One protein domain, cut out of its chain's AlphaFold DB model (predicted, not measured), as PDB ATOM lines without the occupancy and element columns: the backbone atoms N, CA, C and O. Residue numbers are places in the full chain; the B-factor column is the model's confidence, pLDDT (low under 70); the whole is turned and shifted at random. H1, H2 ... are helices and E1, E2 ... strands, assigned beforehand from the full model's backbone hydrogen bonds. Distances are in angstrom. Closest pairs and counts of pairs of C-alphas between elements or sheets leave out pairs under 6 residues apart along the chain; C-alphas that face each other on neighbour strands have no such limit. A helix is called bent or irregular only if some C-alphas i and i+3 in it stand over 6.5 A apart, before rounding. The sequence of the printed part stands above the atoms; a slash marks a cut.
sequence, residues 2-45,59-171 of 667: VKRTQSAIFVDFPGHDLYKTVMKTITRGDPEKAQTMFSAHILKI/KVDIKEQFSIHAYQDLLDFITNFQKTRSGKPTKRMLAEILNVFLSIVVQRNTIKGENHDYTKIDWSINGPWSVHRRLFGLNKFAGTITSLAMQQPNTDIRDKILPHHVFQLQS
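This is residues 2 to 45 and 59 to 171 of the 667 residues of an uncharacterized protein of Aspergillus tanneri (UniProt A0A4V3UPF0). What shape do the parts make? Helix H5 lies in the middle, with H7 and H8 packed crosswise on different stretches of it; H6a, the first arm of the bent helix H6, packs on H7, and H1 packs on H8. Strand E1 reaches away at one far end and H6b, the second arm, at the other. What is it built of? The printed part has 157 residues, with eight named helices and one named strand in the order H1, H2, H3, E1, H4, H5, H6, H7, H8, and its class is mostly helix. How spread is it? It is only just loose, close to compact, with a radius of gyration of the C-alphas of 18.3 A and spans of 71 by 34 by 31 A.

Where is the longest helix? H6, residues 92 to 111, was assigned as one helix by its hydrogen bonds but is bent, with C-alphas 101 and 104 lying 7.3 A apart. Its arms are H6a, residues 92 to 101, 14.4 A long, and H6b, residues 104 to 111, 10.2 A long. Where are the others? H5, residues 68 to 84, is 24.0 A long, H7, residues 139 to 149, 15.1 A, and H8, residues 163 to 171, 12.2 A, ending at C-alpha 171 (125.135, 121.112, 98.382). H1, residues 2 to 12, is 15.1 A long and begins at C-alpha 2 (131.285, 131.141, 97.157). H2 is residues 19 to 26, H3 31 to 34, H4 62 to 65, and E1, residues 39 to 44, is 16.3 A long.

How do H6a and H7 stand? They touch, closest at the C-alphas of Leu 98 and Thr 146, 6.1 A, only just about perpendicular at 72 degrees. What touches H5? With residues 78 to 82 alone it touches H7, at a steep tilt of 57 degrees, the closest C-alphas being Ile 78 and Ala 149, 4.9 A. With residues 70 to 74 alone it touches H8, about perpendicular at 81 degrees, closest at Tyr 71 and Val 166, 5.4 A between C-alphas. Where are the rest? H1 touches H8 at a shallow tilt of 28 degrees, opposite ways, with the C-alphas of Val 2 and His 164 closest at 5.8 A. H2 is close to H8 but not clearly touching, the closest C-alphas being Tyr 19 and Pro 163, 5.0 A; H3 and H4 only just touch, with 3 pairs of C-alphas within 8 A, closest at Pro 31 and Lys 63, 7.0 A. E1 pairs with no named strand. What do the backbones show? In H1, H2, H5, H6a, H6b, H7 and H8 every O i to N i+4 pair is within hydrogen-bond range; H3 and H4 are too short for such a pair.

How far does it reach? The two C-alphas farthest apart, Ile 45 and Gly 113, are 72.8 A from each other. Where is it cut or long-linked? Residues 46 to 58 are not printed, and C-alphas 45 and 59 are 21.2 A apart; the links H6 to H7 and H7 to H8 are long. Where is confidence low? pLDDT is under 70 at residue 2, residues 4 to 17 and residues 86 to 91.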
ATOM      1  N   VAL A   2     132.097 130.896  98.379       67.31
ATOM      2  CA  VAL A   2     131.285 131.141  97.157       67.31
ATOM      3  C   VAL A   2     130.812 132.590  97.028       67.31
ATOM      4  O   VAL A   2     130.955 133.167  95.963       67.31
ATOM      5  N   LYS A   3     130.357 133.228  98.115       71.44
ATOM      6  CA  LYS A   3     130.036 134.669  98.118       71.44
ATOM      7  C   LYS A   3     131.237 135.572  97.812       71.44
ATOM      8  O   LYS A   3     131.070 136.621  97.203       71.44
ATOM      9  N   ARG A   4     132.439 135.166  98.226       68.94
ATOM     10  CA  ARG A   4     133.687 135.877  97.926       68.94
ATOM     11  C   ARG A   4     134.071 135.684  96.466       68.94
ATOM     12  O   ARG A   4     134.342 136.669  95.809       68.94
ATOM     13  N   THR A   5     134.068 134.454  95.954       66.62
ATOM     14  CA  THR A   5     134.304 134.171  94.530       66.62
ATOM     15  C   THR A   5     133.296 134.916  93.671       66.62
ATOM     16  O   THR A   5     133.679 135.555  92.706       66.62
ATOM     17  N   GLN A   6     132.029 134.907  94.080       68.44
ATOM     18  CA  GLN A   6     130.979 135.734  93.514       68.44
ATOM     19  C   GLN A   6     131.401 137.217  93.534       68.44
ATOM     20  O   GLN A   6     131.511 137.813  92.477       68.44
ATOM     21  N   SER A   7     131.752 137.789  94.689       67.00
ATOM     22  CA  SER A   7     132.193 139.193  94.796       67.00
ATOM     23  C   SER A   7     133.454 139.516  93.977       67.00
ATOM     24  O   SER A   7     133.554 140.605  93.431       67.00
ATOM     25  N   ALA A   8     134.404 138.587  93.859       64.00
ATOM     26  CA  ALA A   8     135.618 138.748  93.062       64.00
ATOM     27  C   ALA A   8     135.301 138.738  91.560       64.00
ATOM     28  O   ALA A   8     135.691 139.658  90.852       64.00
ATOM     29  N   ILE A   9     134.485 137.778  91.101       59.94
ATOM     30  CA  ILE A   9     133.940 137.768  89.734       59.94
ATOM     31  C   ILE A   9     133.215 139.087  89.449       59.94
ATOM     32  O   ILE A   9     133.300 139.594  88.340       59.94
ATOM     33  N   PHE A  10     132.529 139.666  90.435       68.81
ATOM     34  CA  PHE A  10     131.795 140.921  90.254       68.81
ATOM     35  C   PHE A  10     132.708 142.131  90.062       68.81
ATOM     36  O   PHE A  10     132.358 143.034  89.306       68.81
ATOM     37  N   VAL A  11     133.850 142.156  90.754       61.72
ATOM     38  CA  VAL A  11     134.865 143.206  90.600       61.72
ATOM     39  C   VAL A  11     135.569 143.066  89.251       61.72
ATOM     40  O   VAL A  11     135.716 144.056  88.540       61.72
ATOM     41  N   ASP A  12     135.951 141.842  88.883       56.06
ATOM     42  CA  ASP A  12     136.752 141.578  87.683       56.06
ATOM     43  C   ASP A  12     135.912 141.558  86.392       56.06
ATOM     44  O   ASP A  12     136.415 141.871  85.313       56.06
ATOM     45  N   PHE A  13     134.619 141.224  86.491       62.88
ATOM     46  CA  PHE A  13     133.685 141.111  85.366       62.88
ATOM     47  C   PHE A  13     132.335 141.797  85.669       62.88
ATOM     48  O   PHE A  13     131.316 141.124  85.876       62.88
ATOM     49  N   PRO A  14     132.283 143.144  85.676       60.31
ATOM     50  CA  PRO A  14     131.045 143.890  85.904       60.31
ATOM     51  C   PRO A  14     129.946 143.492  84.899       60.31
ATOM     52  O   PRO A  14     130.175 143.491  83.691       60.31
ATOM     53  N   GLY A  15     128.752 143.135  85.389       61.56
ATOM     54  CA  GLY A  15     127.632 142.625  84.574       61.56
ATOM     55  C   GLY A  15     127.569 141.094  84.420       61.56
ATOM     56  O   GLY A  15     126.644 140.573  83.793       61.56
ATOM     57  N   HIS A  16     128.520 140.356  85.008       61.91
ATOM     58  CA  HIS A  16     128.484 138.890  85.158       61.91
ATOM     59  C   HIS A  16     128.028 138.456  86.560       61.91
ATOM     60  O   HIS A  16     128.413 137.407  87.074       61.91
ATOM     61  N   ASP A  17     127.181 139.268  87.183       66.50
ATOM     62  CA  ASP A  17     126.747 139.158  88.572       66.50
ATOM     63  C   ASP A  17     125.716 138.046  88.834       66.50
ATOM     64  O   ASP A  17     125.466 137.625  89.970       66.50
ATOM     65  N   LEU A  18     125.158 137.512  87.754       78.81
ATOM     66  CA  LEU A  18     124.073 136.547  87.759       78.81
ATOM     67  C   LEU A  18     124.581 135.166  87.375       78.81
ATOM     68  O   LEU A  18     125.384 135.015  86.449       78.81
ATOM     69  N   TYR A  19     124.039 134.128  88.017       82.62
ATOM     70  CA  TYR A  19     124.418 132.758  87.676       82.62
ATOM     71  C   TYR A  19     124.141 132.449  86.191       82.62
ATOM     72  O   TYR A  19     124.954 131.813  85.526       82.62
ATOM     73  N   LYS A  20     123.051 132.991  85.628       84.62
ATOM     74  CA  LYS A  20     122.733 132.909  84.194       84.62
ATOM     75  C   LYS A  20     123.873 133.414  83.305       84.62
ATOM     76  O   LYS A  20     124.163 132.796  82.280       84.62
ATOM     77  N   THR A  21     124.512 134.523  83.672       82.50
ATOM     78  CA  THR A  21     125.601 135.112  82.884       82.50
ATOM     79  C   THR A  21     126.870 134.271  83.001       82.50
ATOM     80  O   THR A  21     127.518 134.005  81.987       82.50
ATOM     81  N   VAL A  22     127.184 133.771  84.202       79.75
ATOM     82  CA  VAL A  22     128.294 132.824  84.428       79.75
ATOM     83  C   VAL A  22     128.102 131.558  83.592       79.75
ATOM     84  O   VAL A  22     128.980 131.194  82.812       79.75
ATOM     85  N   MET A  23     126.919 130.945  83.671       84.94
ATOM     86  CA  MET A  23     126.549 129.767  82.888       84.94
ATOM     87  C   MET A  23     126.706 130.025  81.386       84.94
ATOM     88  O   MET A  23     127.397 129.269  80.712       84.94
ATOM     89  N   LYS A  24     126.126 131.117  80.862       84.62
ATOM     90  CA  LYS A  24     126.221 131.483  79.437       84.62
ATOM     91  C   LYS A  24     127.673 131.663  78.987       84.62
ATOM     92  O   LYS A  24     128.009 131.313  77.861       84.62
ATOM     93  N   THR A  25     128.523 132.202  79.856       82.25
ATOM     94  CA  THR A  25     129.944 132.425  79.564       82.25
ATOM     95  C   THR A  25     130.693 131.097  79.464       82.25
ATOM     96  O   THR A  25     131.359 130.849  78.460       82.25
ATOM     97  N   ILE A  26     130.523 130.209  80.449       77.06
ATOM     98  CA  ILE A  26     131.189 128.895  80.493       77.06
ATOM     99  C   ILE A  26     130.751 128.011  79.320       77.06
ATOM    100  O   ILE A  26     131.577 127.354  78.691       77.06
ATOM    101  N   THR A  27     129.461 128.023  78.983       83.12
ATOM    102  CA  THR A  27     128.905 127.169  77.926       83.12
ATOM    103  C   THR A  27     128.936 127.807  76.538       83.12
ATOM    104  O   THR A  27     128.431 127.225  75.579       83.12
ATOM    105  N   ARG A  28     129.487 129.023  76.403       81.06
ATOM    106  CA  ARG A  28     129.398 129.847  75.179       81.06
ATOM    107  C   ARG A  28     127.956 129.987  74.660       81.06
ATOM    108  O   ARG A  28     127.721 130.092  73.461       81.06
ATOM    109  N   GLY A  29     126.995 129.989  75.581       81.12
ATOM    110  CA  GLY A  29     125.566 130.113  75.319       81.12
ATOM    111  C   GLY A  29     124.822 128.812  75.035       81.12
ATOM    112  O   GLY A  29     123.597 128.867  74.973       81.12
ATOM    113  N   ASP A  30     125.507 127.673  74.922       82.44
ATOM    114  CA  ASP A  30     124.882 126.382  74.627       82.44
ATOM    115  C   ASP A  30     125.434 125.269  75.541       82.44
ATOM    116  O   ASP A  30     126.488 124.686  75.259       82.44
ATOM    117  N   PRO A  31     124.736 124.966  76.655       81.94
ATOM    118  CA  PRO A  31     125.111 123.884  77.562       81.94
ATOM    119  C   PRO A  31     125.156 122.499  76.903       81.94
ATOM    120  O   PRO A  31     125.971 121.678  77.311       81.94
ATOM    121  N   GLU A  32     124.325 122.228  75.891       83.50
ATOM    122  CA  GLU A  32     124.330 120.930  75.203       83.50
ATOM    123  C   GLU A  32     125.599 120.770  74.375       83.50
ATOM    124  O   GLU A  32     126.292 119.754  74.448       83.50
ATOM    125  N   LYS A  33     125.958 121.818  73.632       82.38
ATOM    126  CA  LYS A  33     127.188 121.826  72.842       82.38
ATOM    127  C   LYS A  33     128.418 121.736  73.740       82.38
ATOM    128  O   LYS A  33     129.353 120.992  73.434       82.38
ATOM    129  N   ALA A  34     128.409 122.462  74.856       80.94
ATOM    130  CA  ALA A  34     129.505 122.464  75.811       80.94
ATOM    131  C   ALA A  34     129.735 121.078  76.449       80.94
ATOM    132  O   ALA A  34     130.878 120.770  76.778       80.94
ATOM    133  N   GLN A  35     128.711 120.214  76.556       79.06
ATOM    134  CA  GLN A  35     128.811 118.884  77.189       79.06
ATOM    135  C   GLN A  35     129.891 118.003  76.563       79.06
ATOM    136  O   GLN A  35     130.499 117.160  77.216       79.06
ATOM    137  N   THR A  36     130.156 118.220  75.280       76.06
ATOM    138  CA  THR A  36     131.143 117.454  74.517       76.06
ATOM    139  C   THR A  36     132.530 118.093  74.484       76.06
ATOM    140  O   THR A  36     133.452 117.480  73.955       76.06
ATOM    141  N   MET A  37     132.696 119.301  75.038       79.25
ATOM    142  CA  MET A  37     133.934 120.086  74.937       79.25
ATOM    143  C   MET A  37     134.928 119.844  76.076       79.25
ATOM    144  O   MET A  37     136.064 120.302  75.980       79.25
ATOM    145  N   PHE A  38     134.517 119.160  77.145       79.81
ATOM    146  CA  PHE A  38     135.344 118.955  78.332       79.81
ATOM    147  C   PHE A  38     135.560 117.464  78.594       79.81
ATOM    148  O   PHE A  38     134.610 116.697  78.763       79.81
ATOM    149  N   SER A  39     136.826 117.067  78.667       80.06
ATOM    150  CA  SER A  39     137.274 115.727  79.038       80.06
ATOM    151  C   SER A  39     138.302 115.823  80.162       80.06
ATOM    152  O   SER A  39     139.106 116.754  80.226       80.06
ATOM    153  N   ALA A  40     138.255 114.864  81.079       78.75
ATOM    154  CA  ALA A  40     139.237 114.696  82.134       78.75
ATOM    155  C   ALA A  40     140.120 113.491  81.803       78.75
ATOM    156  O   ALA A  40     139.610 112.427  81.442       78.75
ATOM    157  N   HIS A  41     141.437 113.664  81.935       79.06
ATOM    158  CA  HIS A  41     142.429 112.651  81.582       79.06
ATOM    159  C   HIS A  41     143.314 112.314  82.783       79.06
ATOM    160  O   HIS A  41     143.786 113.210  83.482       79.06
ATOM    161  N   ILE A  42     143.587 111.026  82.989       75.69
ATOM    162  CA  ILE A  42     144.664 110.558  83.868       75.69
ATOM    163  C   ILE A  42     145.866 110.243  82.990       75.69
ATOM    164  O   ILE A  42     145.760 109.423  82.080       75.69
ATOM    165  N   LEU A  43     147.002 110.877  83.275       77.75
ATOM    166  CA  LEU A  43     148.253 110.655  82.558       77.75
ATOM    167  C   LEU A  43     149.216 109.832  83.417       77.75
ATOM    168  O   LEU A  43     149.483 110.185  84.566       77.75
ATOM    169  N   LYS A  44     149.779 108.767  82.851       73.94
ATOM    170  CA  LYS A  44     150.950 108.080  83.396       73.94
ATOM    171  C   LYS A  44     152.189 108.695  82.775       73.94
ATOM    172  O   LYS A  44     152.359 108.672  81.559       73.94
ATOM    173  N   ILE A  45     153.049 109.251  83.615       73.94
ATOM    174  CA  ILE A  45     154.309 109.853  83.186       73.94
ATOM    175  C   ILE A  45     155.424 108.883  83.571       73.94
ATOM    176  O   ILE A  45     155.644 108.632  84.757       73.94
ATOM    177  N   LYS A  59     134.443 111.971  79.662       81.69
ATOM    178  CA  LYS A  59     133.735 113.217  79.359       81.69
ATOM    179  C   LYS A  59     133.154 113.781  80.648       81.69
ATOM    180  O   LYS A  59     132.511 113.059  81.408       81.69
ATOM    181  N   VAL A  60     133.397 115.062  80.887       81.81
ATOM    182  CA  VAL A  60     132.925 115.743  82.090       81.81
ATOM    183  C   VAL A  60     131.448 116.061  81.924       81.81
ATOM    184  O   VAL A  60     131.055 116.692  80.942       81.81
ATOM    185  N   ASP A  61     130.634 115.672  82.906       83.69
ATOM    186  CA  ASP A  61     129.263 116.156  82.974       83.69
ATOM    187  C   ASP A  61     129.249 117.613  83.434       83.69
ATOM    188  O   ASP A  61     129.188 117.908  84.624       83.69
ATOM    189  N   ILE A  62     129.366 118.545  82.489       84.25
ATOM    190  CA  ILE A  62     129.441 119.970  82.813       84.25
ATOM    191  C   ILE A  62     128.149 120.516  83.412       84.25
ATOM    192  O   ILE A  62     128.208 121.488  84.166       84.25
ATOM    193  N   LYS A  63     126.986 119.936  83.090       86.88
ATOM    194  CA  LYS A  63     125.723 120.424  83.644       86.88
ATOM    195  C   LYS A  63     125.673 120.154  85.133       86.88
ATOM    196  O   LYS A  63     125.268 121.038  85.884       86.88
ATOM    197  N   GLU A  64     126.151 118.992  85.555       86.19
ATOM    198  CA  GLU A  64     126.285 118.675  86.970       86.19
ATOM    199  C   GLU A  64     127.480 119.406  87.605       86.19
ATOM    200  O   GLU A  64     127.324 120.093  88.612       86.19
ATOM    201  N   GLN A  65     128.656 119.380  86.967       82.12
ATOM    202  CA  GLN A  65     129.894 119.979  87.488       82.12
ATOM    203  C   GLN A  65     129.786 121.491  87.728       82.12
ATOM    204  O   GLN A  65     130.429 122.015  88.640       82.12
ATOM    205  N   PHE A  66     128.991 122.198  86.921       83.69
ATOM    206  CA  PHE A  66     128.733 123.625  87.100       83.69
ATOM    207  C   PHE A  66     127.408 123.923  87.810       83.69
ATOM    208  O   PHE A  66     127.102 125.099  87.982       83.69
ATOM    209  N   SER A  67     126.649 122.916  88.260       89.50
ATOM    210  CA  SER A  67     125.347 123.060  88.939       89.50
ATOM    211  C   SER A  67     124.235 123.676  88.071       89.50
ATOM    212  O   SER A  67     123.310 124.320  88.576       89.50
ATOM    213  N   ILE A  68     124.309 123.481  86.751       89.75
ATOM    214  CA  ILE A  68     123.312 123.966  85.783       89.75
ATOM    215  C   ILE A  68     121.954 123.322  86.061       89.75
ATOM    216  O   ILE A  68     120.934 124.010  86.002       89.75
ATOM    217  N   HIS A  69     121.940 122.033  86.417       89.56
ATOM    218  CA  HIS A  69     120.722 121.343  86.837       89.56
ATOM    219  C   HIS A  69     120.085 122.043  88.041       89.56
ATOM    220  O   HIS A  69     118.954 122.511  87.941       89.56
ATOM    221  N   ALA A  70     120.833 122.249  89.130       90.12
ATOM    222  CA  ALA A  70     120.323 122.949  90.308       90.12
ATOM    223  C   ALA A  70     119.765 124.349  89.987       90.12
ATOM    224  O   ALA A  70     118.716 124.720  90.515       90.12
ATOM    225  N   TYR A  71     120.416 125.116  89.106       91.50
ATOM    226  CA  TYR A  71     119.900 126.415  88.665       91.50
ATOM    227  C   TYR A  71     118.578 126.300  87.904       91.50
ATOM    228  O   TYR A  71     117.622 127.006  88.236       91.50
ATOM    229  N   GLN A  72     118.517 125.421  86.901       90.25
ATOM    230  CA  GLN A  72     117.323 125.226  86.084       90.25
ATOM    231  C   GLN A  72     116.147 124.771  86.951       90.25
ATOM    232  O   GLN A  72     115.052 125.316  86.870       90.25
ATOM    233  N   ASP A  73     116.411 123.846  87.865       88.88
ATOM    234  CA  ASP A  73     115.413 123.303  88.771       88.88
ATOM    235  C   ASP A  73     114.899 124.325  89.786       88.88
ATOM    236  O   ASP A  73     113.713 124.324  90.126       88.88
ATOM    237  N   LEU A  74     115.769 125.224  90.254       89.94
ATOM    238  CA  LEU A  74     115.367 126.347  91.093       89.94
ATOM    239  C   LEU A  74     114.500 127.345  90.312       89.94
ATOM    240  O   LEU A  74     113.467 127.791  90.818       89.94
ATOM    241  N   LEU A  75     114.907 127.686  89.087       90.38
ATOM    242  CA  LEU A  75     114.178 128.597  88.207       90.38
ATOM    243  C   LEU A  75     112.790 128.047  87.860       90.38
ATOM    244  O   LEU A  75     111.797 128.772  87.982       90.38
ATOM    245  N   ASP A  76     112.713 126.778  87.468       88.31
ATOM    246  CA  ASP A  76     111.461 126.116  87.111       88.31
ATOM    247  C   ASP A  76     110.539 126.016  88.324       88.31
ATOM    248  O   ASP A  76     109.359 126.353  88.226       88.31
ATOM    249  N   PHE A  77     111.080 125.657  89.496       88.12
ATOM    250  CA  PHE A  77     110.317 125.652  90.740       88.12
ATOM    251  C   PHE A  77     109.699 127.019  91.047       88.12
ATOM    252  O   PHE A  77     108.486 127.104  91.243       88.12
ATOM    253  N   ILE A  78     110.503 128.088  91.066       88.62
ATOM    254  CA  ILE A  78     110.017 129.437  91.394       88.62
ATOM    255  C   ILE A  78     108.964 129.884  90.374       88.62
ATOM    256  O   ILE A  78     107.896 130.357  90.763       88.62
ATOM    257  N   THR A  79     109.226 129.689  89.080       87.75
ATOM    258  CA  THR A  79     108.316 130.100  87.998       87.75
ATOM    259  C   THR A  79     106.983 129.353  88.069       87.75
ATOM    260  O   THR A  79     105.917 129.955  87.916       87.75
ATOM    261  N   ASN A  80     107.016 128.047  88.336       83.06
ATOM    262  CA  ASN A  80     105.807 127.243  88.490       83.06
ATOM    263  C   ASN A  80     105.043 127.626  89.757       83.06
ATOM    264  O   ASN A  80     103.823 127.780  89.711       83.06
ATOM    265  N   PHE A  81     105.745 127.842  90.873       84.00
ATOM    266  CA  PHE A  81     105.119 128.235  92.130       84.00
ATOM    267  C   PHE A  81     104.434 129.604  92.029       84.00
ATOM    268  O   PHE A  81     103.305 129.754  92.496       84.00
ATOM    269  N   GLN A  82     105.055 130.580  91.356       86.31
ATOM    270  CA  GLN A  82     104.446 131.888  91.084       86.31
ATOM    271  C   GLN A  82     103.111 131.778  90.332       86.31
ATOM    272  O   GLN A  82     102.210 132.583  90.564       86.31
ATOM    273  N   LYS A  83     102.973 130.782  89.445       82.25
ATOM    274  CA  LYS A  83     101.754 130.545  88.656       82.25
ATOM    275  C   LYS A  83     100.693 129.767  89.427       82.25
ATOM    276  O   LYS A  83      99.532 130.158  89.422       82.25
ATOM    277  N   THR A  84     101.068 128.650  90.051       77.31
ATOM    278  CA  THR A  84     100.093 127.682  90.579       77.31
ATOM    279  C   THR A  84      99.830 127.822  92.069       77.31
ATOM    280  O   THR A  84      98.849 127.255  92.547       77.31
ATOM    281  N   ARG A  85     100.720 128.499  92.816       74.44
ATOM    282  CA  ARG A  85     100.716 128.655  94.290       74.44
ATOM    283  C   ARG A  85     100.627 127.351  95.098       74.44
ATOM    284  O   ARG A  85     100.603 127.383  96.321       74.44
ATOM    285  N   SER A  86     100.603 126.209  94.417       62.19
ATOM    286  CA  SER A  86     100.424 124.863  94.966       62.19
ATOM    287  C   SER A  86     101.679 124.008  94.817       62.19
ATOM    288  O   SER A  86     101.742 122.912  95.366       62.19
ATOM    289  N   GLY A  87     102.673 124.474  94.048       56.72
ATOM    290  CA  GLY A  87     103.940 123.768  93.844       56.72
ATOM    291  C   GLY A  87     103.858 122.498  92.986       56.72
ATOM    292  O   GLY A  87     104.850 121.781  92.871       56.72
ATOM    293  N   LYS A  88     102.723 122.198  92.343       50.16
ATOM    294  CA  LYS A  88     102.630 121.106  91.356       50.16
ATOM    295  C   LYS A  88     102.909 121.667  89.948       50.16
ATOM    296  O   LYS A  88     102.224 122.629  89.598       50.16
ATOM    297  N   PRO A  89     103.821 121.122  89.111       48.66
ATOM    298  CA  PRO A  89     104.843 120.088  89.299       48.66
ATOM    299  C   PRO A  89     106.276 120.655  89.146       48.66
ATOM    300  O   PRO A  89     106.689 120.972  88.040       48.66
ATOM    301  N   THR A  90     107.061 120.734  90.228       50.44
ATOM    302  CA  THR A  90     108.538 120.860  90.163       50.44
ATOM    303  C   THR A  90     109.157 120.562  91.528       50.44
ATOM    304  O   THR A  90     108.647 121.024  92.542       50.44
ATOM    305  N   LYS A  91     110.232 119.759  91.530       65.00
ATOM    306  CA  LYS A  91     111.139 119.413  92.648       65.00
ATOM    307  C   LYS A  91     110.526 119.449  94.060       65.00
ATOM    308  O   LYS A  91     110.622 120.439  94.779       65.00
ATOM    309  N   ARG A  92     110.002 118.290  94.478       72.38
ATOM    310  CA  ARG A  92     109.386 117.997  95.792       72.38
ATOM    311  C   ARG A  92     110.113 118.639  96.988       72.38
ATOM    312  O   ARG A  92     109.480 119.262  97.829       72.38
ATOM    313  N   MET A  93     111.443 118.585  97.004       75.19
ATOM    314  CA  MET A  93     112.258 119.146  98.083       75.19
ATOM    315  C   MET A  93     112.098 120.663  98.293       75.19
ATOM    316  O   MET A  93     112.023 121.115  99.433       75.19
ATOM    317  N   LEU A  94     112.060 121.462  97.221       77.88
ATOM    318  CA  LEU A  94     111.931 122.920  97.342       77.88
ATOM    319  C   LEU A  94     110.540 123.313  97.846       77.88
ATOM    320  O   LEU A  94     110.419 124.242  98.645       77.88
ATOM    321  N   ALA A  95     109.509 122.567  97.435       79.69
ATOM    322  CA  ALA A  95     108.163 122.725  97.970       79.69
ATOM    323  C   ALA A  95     108.137 122.455  99.481       79.69
ATOM    324  O   ALA A  95     107.523 123.219 100.218       79.69
ATOM    325  N   GLU A  96     108.859 121.436  99.949       81.12
ATOM    326  CA  GLU A  96     108.952 121.111 101.373       81.12
ATOM    327  C   GLU A  96     109.612 122.238 102.188       81.12
ATOM    328  O   GLU A  96     109.047 122.691 103.182       81.12
ATOM    329  N   ILE A  97     110.767 122.750 101.738       84.12
ATOM    330  CA  ILE A  97     111.465 123.885 102.377       84.12
ATOM    331  C   ILE A  97     110.530 125.092 102.483       84.12
ATOM    332  O   ILE A  97     110.424 125.719 103.538       84.12
ATOM    333  N   LEU A  98     109.841 125.408 101.386       84.38
ATOM    334  CA  LEU A  98     108.945 126.551 101.314       84.38
ATOM    335  C   LEU A  98     107.710 126.354 102.202       84.38
ATOM    336  O   LEU A  98     107.361 127.273 102.935       84.38
ATOM    337  N   ASN A  99     107.091 125.173 102.217       82.69
ATOM    338  CA  ASN A  99     105.938 124.875 103.071       82.69
ATOM    339  C   ASN A  99     106.287 124.979 104.560       82.69
ATOM    340  O   ASN A  99     105.557 125.623 105.317       82.69
ATOM    341  N   VAL A 100     107.432 124.421 104.974       83.94
ATOM    342  CA  VAL A 100     107.929 124.565 106.351       83.94
ATOM    343  C   VAL A 100     108.172 126.037 106.677       83.94
ATOM    344  O   VAL A 100     107.758 126.507 107.737       83.94
ATOM    345  N   PHE A 101     108.760 126.801 105.754       84.38
ATOM    346  CA  PHE A 101     109.004 128.222 105.974       84.38
ATOM    347  C   PHE A 101     107.705 129.049 106.038       84.38
ATOM    348  O   PHE A 101     107.578 129.947 106.863       84.38
ATOM    349  N   LEU A 102     106.695 128.748 105.225       83.94
ATOM    350  CA  LEU A 102     105.410 129.459 105.241       83.94
ATOM    351  C   LEU A 102     104.529 129.122 106.441       83.94
ATOM    352  O   LEU A 102     103.612 129.887 106.749       83.94
ATOM    353  N   SER A 103     104.794 127.992 107.097       81.62
ATOM    354  CA  SER A 103     103.890 127.377 108.067       81.62
ATOM    355  C   SER A 103     103.351 128.336 109.123       81.62
ATOM    356  O   SER A 103     102.164 128.311 109.432       81.62
ATOM    357  N   ILE A 104     104.187 129.248 109.611       82.44
ATOM    358  CA  ILE A 104     103.824 130.203 110.658       82.44
ATOM    359  C   ILE A 104     102.791 131.224 110.176       82.44
ATOM    360  O   ILE A 104     101.833 131.509 110.892       82.44
ATOM    361  N   VAL A 105     102.941 131.758 108.962       84.06
ATOM    362  CA  VAL A 105     101.966 132.715 108.410       84.06
ATOM    363  C   VAL A 105     100.677 131.993 108.041       84.06
ATOM    364  O   VAL A 105      99.595 132.506 108.309       84.06
ATOM    365  N   VAL A 106     100.776 130.771 107.508       81.44
ATOM    366  CA  VAL A 106      99.595 129.940 107.236       81.44
ATOM    367  C   VAL A 106      98.820 129.670 108.525       81.44
ATOM    368  O   VAL A 106      97.607 129.860 108.555       81.44
ATOM    369  N   GLN A 107      99.495 129.298 109.614       79.44
ATOM    370  CA  GLN A 107      98.869 129.134 110.928       79.44
ATOM    371  C   GLN A 107      98.220 130.427 111.426       79.44
ATOM    372  O   GLN A 107      97.085 130.396 111.888       79.44
ATOM    373  N   ARG A 108      98.903 131.575 111.330       82.56
ATOM    374  CA  ARG A 108      98.330 132.868 111.741       82.56
ATOM    375  C   ARG A 108      97.059 133.183 110.962       82.56
ATOM    376  O   ARG A 108      96.055 133.561 111.561       82.56
ATOM    377  N   ASN A 109      97.076 132.943 109.655       84.00
ATOM    378  CA  ASN A 109      95.912 133.208 108.832       84.00
ATOM    379  C   ASN A 109      94.751 132.245 109.113       84.00
ATOM    380  O   ASN A 109      93.599 132.653 109.206       84.00
ATOM    381  N   THR A 110      95.051 130.958 109.280       79.50
ATOM    382  CA  THR A 110      94.025 129.909 109.382       79.50
ATOM    383  C   THR A 110      93.504 129.681 110.799       79.50
ATOM    384  O   THR A 110      92.318 129.422 110.968       79.50
ATOM    385  N   ILE A 111      94.361 129.791 111.817       79.00
ATOM    386  CA  ILE A 111      94.017 129.521 113.223       79.00
ATOM    387  C   ILE A 111      93.657 130.815 113.953       79.00
ATOM    388  O   ILE A 111      92.691 130.845 114.709       79.00
ATOM    389  N   LYS A 112      94.426 131.891 113.742       80.50
ATOM    390  CA  LYS A 112      94.197 133.178 114.424       80.50
ATOM    391  C   LYS A 112      93.286 134.128 113.644       80.50
ATOM    392  O   LYS A 112      92.983 135.206 114.145       80.50
ATOM    393  N   GLY A 113      92.856 133.743 112.439       80.81
ATOM    394  CA  GLY A 113      92.022 134.578 111.573       80.81
ATOM    395  C   GLY A 113      92.727 135.847 111.088       80.81
ATOM    396  O   GLY A 113      92.067 136.821 110.726       80.81
ATOM    397  N   GLU A 114      94.064 135.868 111.120       85.12
ATOM    398  CA  GLU A 114      94.836 136.967 110.546       85.12
ATOM    399  C   GLU A 114      94.691 136.930 109.003       85.12
ATOM    400  O   GLU A 114      94.442 135.887 108.410       85.12
ATOM    401  N   ASN A 115      94.771 138.066 108.311       84.88
ATOM    402  CA  ASN A 115      94.573 138.114 106.851       84.88
ATOM    403  C   ASN A 115      95.822 138.662 106.156       84.88
ATOM    404  O   ASN A 115      95.775 139.674 105.455       84.88
ATOM    405  N   HIS A 116      96.967 138.019 106.392       85.00
ATOM    406  CA  HIS A 116      98.235 138.435 105.793       85.00
ATOM    407  C   HIS A 116      98.311 138.034 104.322       85.00
ATOM    408  O   HIS A 116      98.259 136.851 103.985       85.00
ATOM    409  N   ASP A 117      98.501 139.022 103.450       83.50
ATOM    410  CA  ASP A 117      98.749 138.822 102.023       83.50
ATOM    411  C   ASP A 117     100.197 138.369 101.791       83.50
ATOM    412  O   ASP A 117     101.134 139.160 101.914       83.50
ATOM    413  N   TYR A 118     100.379 137.101 101.406       82.94
ATOM    414  CA  TYR A 118     101.696 136.494 101.196       82.94
ATOM    415  C   TYR A 118     102.593 137.261 100.212       82.94
ATOM    416  O   TYR A 118     103.816 137.192 100.334       82.94
ATOM    417  N   THR A 119     102.015 137.995  99.254       81.62
ATOM    418  CA  THR A 119     102.770 138.731  98.223       81.62
ATOM    419  C   THR A 119     103.336 140.062  98.720       81.62
ATOM    420  O   THR A 119     104.280 140.586  98.134       81.62
ATOM    421  N   LYS A 120     102.774 140.603  99.810       84.88
ATOM    422  CA  LYS A 120     103.196 141.869 100.436       84.88
ATOM    423  C   LYS A 120     104.103 141.664 101.643       84.88
ATOM    424  O   LYS A 120     104.639 142.631 102.178       84.88
ATOM    425  N   ILE A 121     104.253 140.421 102.091       85.50
ATOM    426  CA  ILE A 121     105.125 140.086 103.209       85.50
ATOM    427  C   ILE A 121     106.582 140.193 102.766       85.50
ATOM    428  O   ILE A 121     106.996 139.597 101.772       85.50
ATOM    429  N   ASP A 122     107.376 140.903 103.564       84.50
ATOM    430  CA  ASP A 122     108.825 140.792 103.498       84.50
ATOM    431  C   ASP A 122     109.260 139.466 104.142       84.50
ATOM    432  O   ASP A 122     109.204 139.291 105.363       84.50
ATOM    433  N   TRP A 123     109.658 138.512 103.298       85.56
ATOM    434  CA  TRP A 123     110.174 137.201 103.702       85.56
ATOM    435  C   TRP A 123     111.692 137.194 103.906       85.56
ATOM    436  O   TRP A 123     112.265 136.143 104.212       85.56
ATOM    437  N   SER A 124     112.354 138.338 103.714       82.12
ATOM    438  CA  SER A 124     113.786 138.469 103.928       82.12
ATOM    439  C   SER A 124     114.144 138.314 105.406       82.12
ATOM    440  O   SER A 124     113.298 138.335 106.301       82.12
ATOM    441  N   ILE A 125     115.445 138.206 105.674       75.69
ATOM    442  CA  ILE A 125     115.957 138.188 107.046       75.69
ATOM    443  C   ILE A 125     115.644 139.477 107.813       75.69
ATOM    444  O   ILE A 125     115.643 139.428 109.027       75.69
ATOM    445  N   ASN A 126     115.348 140.590 107.135       79.50
ATOM    446  CA  ASN A 126     114.993 141.855 107.782       79.50
ATOM    447  C   ASN A 126     113.475 142.018 107.962       79.50
ATOM    448  O   ASN A 126     113.029 142.969 108.602       79.50
ATOM    449  N   GLY A 127     112.685 141.104 107.396       81.44
ATOM    450  CA  GLY A 127     111.235 141.150 107.466       81.44
ATOM    451  C   GLY A 127     110.702 140.822 108.863       81.44
ATOM    452  O   GLY A 127     111.397 140.203 109.673       81.44
ATOM    453  N   PRO A 128     109.434 141.157 109.158       80.12
ATOM    454  CA  PRO A 128     108.846 141.002 110.494       80.12
ATOM    455  C   PRO A 128     108.726 139.540 110.954       80.12
ATOM    456  O   PRO A 128     108.596 139.272 112.143       80.12
ATOM    457  N   TRP A 129     108.786 138.582 110.025       79.75
ATOM    458  CA  TRP A 129     108.684 137.147 110.309       79.75
ATOM    459  C   TRP A 129     110.040 136.466 110.516       79.75
ATOM    460  O   TRP A 129     110.086 135.272 110.816       79.75
ATOM    461  N   SER A 130     111.143 137.198 110.355       77.19
ATOM    462  CA  SER A 130     112.502 136.700 110.604       77.19
ATOM    463  C   SER A 130     112.722 136.273 112.058       77.19
ATOM    464  O   SER A 130     113.502 135.354 112.304       77.19
ATOM    465  N   VAL A 131     111.959 136.867 112.986       73.38
ATOM    466  CA  VAL A 131     111.925 136.515 114.415       73.38
ATOM    467  C   VAL A 131     111.579 135.048 114.648       73.38
ATOM    468  O   VAL A 131     111.983 134.479 115.653       73.38
ATOM    469  N   HIS A 132     110.861 134.422 113.712       78.50
ATOM    470  CA  HIS A 132     110.528 133.014 113.793       78.50
ATOM    471  C   HIS A 132     111.504 132.165 112.977       78.50
ATOM    472  O   HIS A 132     111.459 132.126 111.734       78.50
ATOM    473  N   ARG A 133     112.370 131.446 113.691       80.62
ATOM    474  CA  ARG A 133     113.357 130.539 113.110       80.62
ATOM    475  C   ARG A 133     112.702 129.203 112.780       80.62
ATOM    476  O   ARG A 133     112.265 128.490 113.666       80.62
ATOM    477  N   ARG A 134     112.609 128.890 111.486       84.69
ATOM    478  CA  ARG A 134     111.879 127.704 110.984       84.69
ATOM    479  C   ARG A 134     112.792 126.632 110.404       84.69
ATOM    480  O   ARG A 134     112.432 125.464 110.360       84.69
ATOM    481  N   LEU A 135     113.962 127.046 109.918       88.81
ATOM    482  CA  LEU A 135     114.973 126.178 109.325       88.81
ATOM    483  C   LEU A 135     116.347 126.624 109.817       88.81
ATOM    484  O   LEU A 135     116.948 127.544 109.251       88.81
ATOM    485  N   PHE A 136     116.828 125.993 110.888       91.62
ATOM    486  CA  PHE A 136     118.159 126.266 111.424       91.62
ATOM    487  C   PHE A 136     119.236 126.053 110.346       91.62
ATOM    488  O   PHE A 136     119.178 125.115 109.553       91.62
ATOM    489  N   GLY A 137     120.177 126.990 110.259       88.56
ATOM    490  CA  GLY A 137     121.269 127.054 109.286       88.56
ATOM    491  C   GLY A 137     120.858 127.462 107.864       88.56
ATOM    492  O   GLY A 137     121.688 127.970 107.112       88.56
ATOM    493  N   LEU A 138     119.578 127.325 107.494       90.62
ATOM    494  CA  LEU A 138     119.060 127.634 106.152       90.62
ATOM    495  C   LEU A 138     118.048 128.787 106.100       90.62
ATOM    496  O   LEU A 138     117.535 129.097 105.027       90.62
ATOM    497  N   ASN A 139     117.792 129.477 107.214       88.06
ATOM    498  CA  ASN A 139     116.747 130.503 107.310       88.06
ATOM    499  C   ASN A 139     116.887 131.623 106.253       88.06
ATOM    500  O   ASN A 139     115.901 132.015 105.634       88.06
ATOM    501  N   LYS A 140     118.115 132.099 105.989       87.88
ATOM    502  CA  LYS A 140     118.390 133.126 104.959       87.88
ATOM    503  C   LYS A 140     118.114 132.621 103.541       87.88
ATOM    504  O   LYS A 140     117.534 133.347 102.732       87.88
ATOM    505  N   PHE A 141     118.527 131.389 103.244       90.06
ATOM    506  CA  PHE A 141     118.280 130.758 101.949       90.06
ATOM    507  C   PHE A 141     116.777 130.567 101.734       90.06
ATOM    508  O   PHE A 141     116.236 131.068 100.751       90.06
ATOM    509  N   ALA A 142     116.092 129.946 102.698       89.88
ATOM    510  CA  ALA A 142     114.653 129.716 102.653       89.88
ATOM    511  C   ALA A 142     113.871 131.027 102.489       89.88
ATOM    512  O   ALA A 142     113.065 131.134 101.571       89.88
ATOM    513  N   GLY A 143     114.187 132.060 103.280       89.62
ATOM    514  CA  GLY A 143     113.561 133.379 103.150       89.62
ATOM    515  C   GLY A 143     113.762 134.015 101.775       89.62
ATOM    516  O   GLY A 143     112.829 134.589 101.213       89.62
ATOM    517  N   THR A 144     114.945 133.850 101.176       90.00
ATOM    518  CA  THR A 144     115.220 134.358  99.824       90.00
ATOM    519  C   THR A 144     114.416 133.604  98.766       90.00
ATOM    520  O   THR A 144     113.755 134.234  97.943       90.00
ATOM    521  N   ILE A 145     114.400 132.267  98.807       89.75
ATOM    522  CA  ILE A 145     113.625 131.461  97.851       89.75
ATOM    523  C   ILE A 145     112.123 131.731  97.998       89.75
ATOM    524  O   ILE A 145     111.442 131.929  96.991       89.75
ATOM    525  N   THR A 146     111.609 131.833  99.227       89.12
ATOM    526  CA  THR A 146     110.215 132.214  99.485       89.12
ATOM    527  C   THR A 146     109.908 133.615  98.954       89.12
ATOM    528  O   THR A 146     108.886 133.791  98.295       89.12
ATOM    529  N   SER A 147     110.804 134.591  99.146       89.69
ATOM    530  CA  SER A 147     110.642 135.949  98.601       89.69
ATOM    531  C   SER A 147     110.504 135.944  97.076       89.69
ATOM    532  O   SER A 147     109.679 136.669  96.526       89.69
ATOM    533  N   LEU A 148     111.301 135.131  96.374       90.06
ATOM    534  CA  LEU A 148     111.231 135.012  94.914       90.06
ATOM    535  C   LEU A 148     109.954 134.290  94.460       90.06
ATOM    536  O   LEU A 148     109.306 134.722  93.505       90.06
ATOM    537  N   ALA A 149     109.567 133.226  95.163       87.88
ATOM    538  CA  ALA A 149     108.373 132.440  94.865       87.88
ATOM    539  C   ALA A 149     107.062 133.208  95.120       87.88
ATOM    540  O   ALA A 149     106.074 132.980  94.421       87.88
ATOM    541  N   MET A 150     107.047 134.137  96.081       87.38
ATOM    542  CA  MET A 150     105.864 134.931  96.445       87.38
ATOM    543  C   MET A 150     105.649 136.192  95.603       87.38
ATOM    544  O   MET A 150     104.634 136.866  95.767       87.38
ATOM    545  N   GLN A 151     106.536 136.484  94.651       87.62
ATOM    546  CA  GLN A 151     106.323 137.569  93.689       87.62
ATOM    547  C   GLN A 151     105.101 137.311  92.796       87.62
ATOM    548  O   GLN A 151     104.562 136.199  92.735       87.62
ATOM    549  N   GLN A 152     104.647 138.364  92.112       85.88
ATOM    550  CA  GLN A 152     103.510 138.293  91.198       85.88
ATOM    551  C   GLN A 152     103.752 137.254  90.087       85.88
ATOM    552  O   GLN A 152     104.906 137.042  89.694       85.88
ATOM    553  N   PRO A 153     102.695 136.598  89.574       83.75
ATOM    554  CA  PRO A 153     102.836 135.625  88.497       83.75
ATOM    555  C   PRO A 153     103.594 136.205  87.295       83.75
ATOM    556  O   PRO A 153     103.355 137.345  86.905       83.75
ATOM    557  N   ASN A 154     104.478 135.403  86.691       83.50
ATOM    558  CA  ASN A 154     105.315 135.769  85.536       83.50
ATOM    559  C   ASN A 154     106.387 136.843  85.799       83.50
ATOM    560  O   ASN A 154     106.920 137.411  84.846       83.50
ATOM    561  N   THR A 155     106.734 137.118  87.059       89.06
ATOM    562  CA  THR A 155     107.872 137.996  87.360       89.06
ATOM    563  C   THR A 155     109.174 137.316  86.927       89.06
ATOM    564  O   THR A 155     109.451 136.202  87.373       89.06
ATOM    565  N   ASP A 156     109.998 137.972  86.102       88.75
ATOM    566  CA  ASP A 156     111.323 137.429  85.773       88.75
ATOM    567  C   ASP A 156     112.239 137.495  87.007       88.75
ATOM    568  O   ASP A 156     112.434 138.542  87.634       88.75
ATOM    569  N   ILE A 157     112.768 136.334  87.377       89.44
ATOM    570  CA  ILE A 157     113.620 136.119  88.549       89.44
ATOM    571  C   ILE A 157     115.014 135.620  88.175       89.44
ATOM    572  O   ILE A 157     115.840 135.417  89.064       89.44
ATOM    573  N   ARG A 158     115.312 135.447  86.880       89.12
ATOM    574  CA  ARG A 158     116.635 135.002  86.406       89.12
ATOM    575  C   ARG A 158     117.745 135.921  86.903       89.12
ATOM    576  O   ARG A 158     118.788 135.439  87.338       89.12
ATOM    577  N   ASP A 159     117.456 137.215  86.944       87.19
ATOM    578  CA  ASP A 159     118.383 138.254  87.385       87.19
ATOM    579  C   ASP A 159     118.370 138.452  88.916       87.19
ATOM    580  O   ASP A 159     118.897 139.423  89.449       87.19
ATOM    581  N   LYS A 160     117.758 137.516  89.653       88.25
ATOM    582  CA  LYS A 160     117.720 137.484  91.124       88.25
ATOM    583  C   LYS A 160     118.322 136.197  91.701       88.25
ATOM    584  O   LYS A 160     118.504 136.089  92.915       88.25
ATOM    585  N   ILE A 161     118.643 135.209  90.856       89.06
ATOM    586  CA  ILE A 161     119.310 133.972  91.275       89.06
ATOM    587  C   ILE A 161     120.828 134.164  91.215       89.06
ATOM    588  O   ILE A 161     121.450 134.195  90.152       89.06
ATOM    589  N   LEU A 162     121.428 134.257  92.400       88.25
ATOM    590  CA  LEU A 162     122.863 134.427  92.582       88.25
ATOM    591  C   LEU A 162     123.584 133.070  92.680       88.25
ATOM    592  O   LEU A 162     122.981 132.091  93.133       88.25
ATOM    593  N   PRO A 163     124.887 133.001  92.343       86.62
ATOM    594  CA  PRO A 163     125.657 131.756  92.389       86.62
ATOM    595  C   PRO A 163     125.603 131.019  93.730       86.62
ATOM    596  O   PRO A 163     125.498 129.795  93.760       86.62
ATOM    597  N   HIS A 164     125.614 131.742  94.853       86.62
ATOM    598  CA  HIS A 164     125.539 131.100  96.165       86.62
ATOM    599  C   HIS A 164     124.180 130.442  96.459       86.62
ATOM    600  O   HIS A 164     124.157 129.478  97.218       86.62
ATOM    601  N   HIS A 165     123.071 130.900  95.858       89.38
ATOM    602  CA  HIS A 165     121.776 130.218  95.985       89.38
ATOM    603  C   HIS A 165     121.816 128.854  95.290       89.38
ATOM    604  O   HIS A 165     121.388 127.852  95.859       89.38
ATOM    605  N   VAL A 166     122.375 128.814  94.076       90.62
ATOM    606  CA  VAL A 166     122.526 127.578  93.294       90.62
ATOM    607  C   VAL A 166     123.462 126.612  94.010       90.62
ATOM    608  O   VAL A 166     123.120 125.448  94.188       90.62
ATOM    609  N   PHE A 167     124.598 127.107  94.503       89.06
ATOM    610  CA  PHE A 167     125.562 126.293  95.240       89.06
ATOM    611  C   PHE A 167     124.983 125.702  96.532       89.06
ATOM    612  O   PHE A 167     125.238 124.541  96.848       89.06
ATOM    613  N   GLN A 168     124.199 126.478  97.287       89.69
ATOM    614  CA  GLN A 168     123.526 125.967  98.483       89.69
ATOM    615  C   GLN A 168     122.530 124.862  98.127       89.69
ATOM    616  O   GLN A 168     122.551 123.813  98.764       89.69
ATOM    617  N   LEU A 169     121.716 125.050  97.083       91.19
ATOM    618  CA  LEU A 169     120.801 124.007  96.619       91.19
ATOM    619  C   LEU A 169     121.546 122.751  96.151       91.19
ATOM    620  O   LEU A 169     121.149 121.649  96.522       91.19
ATOM    621  N   GLN A 170     122.635 122.910  95.395       90.06
ATOM    622  CA  GLN A 170     123.477 121.795  94.965       90.06
ATOM    623  C   GLN A 170     124.034 121.037  96.174       90.06
ATOM    624  O   GLN A 170     123.858 119.832  96.260       90.06
ATOM    625  N   SER A 171     124.595 121.738  97.163       90.06
ATOM    626  CA  SER A 171     125.135 121.112  98.382       90.06
ATOM    627  C   SER A 171     124.073 120.306  99.137       90.06
ATOM    628  O   SER A 171     124.342 119.226  99.666       90.06
TER     629      SER A 171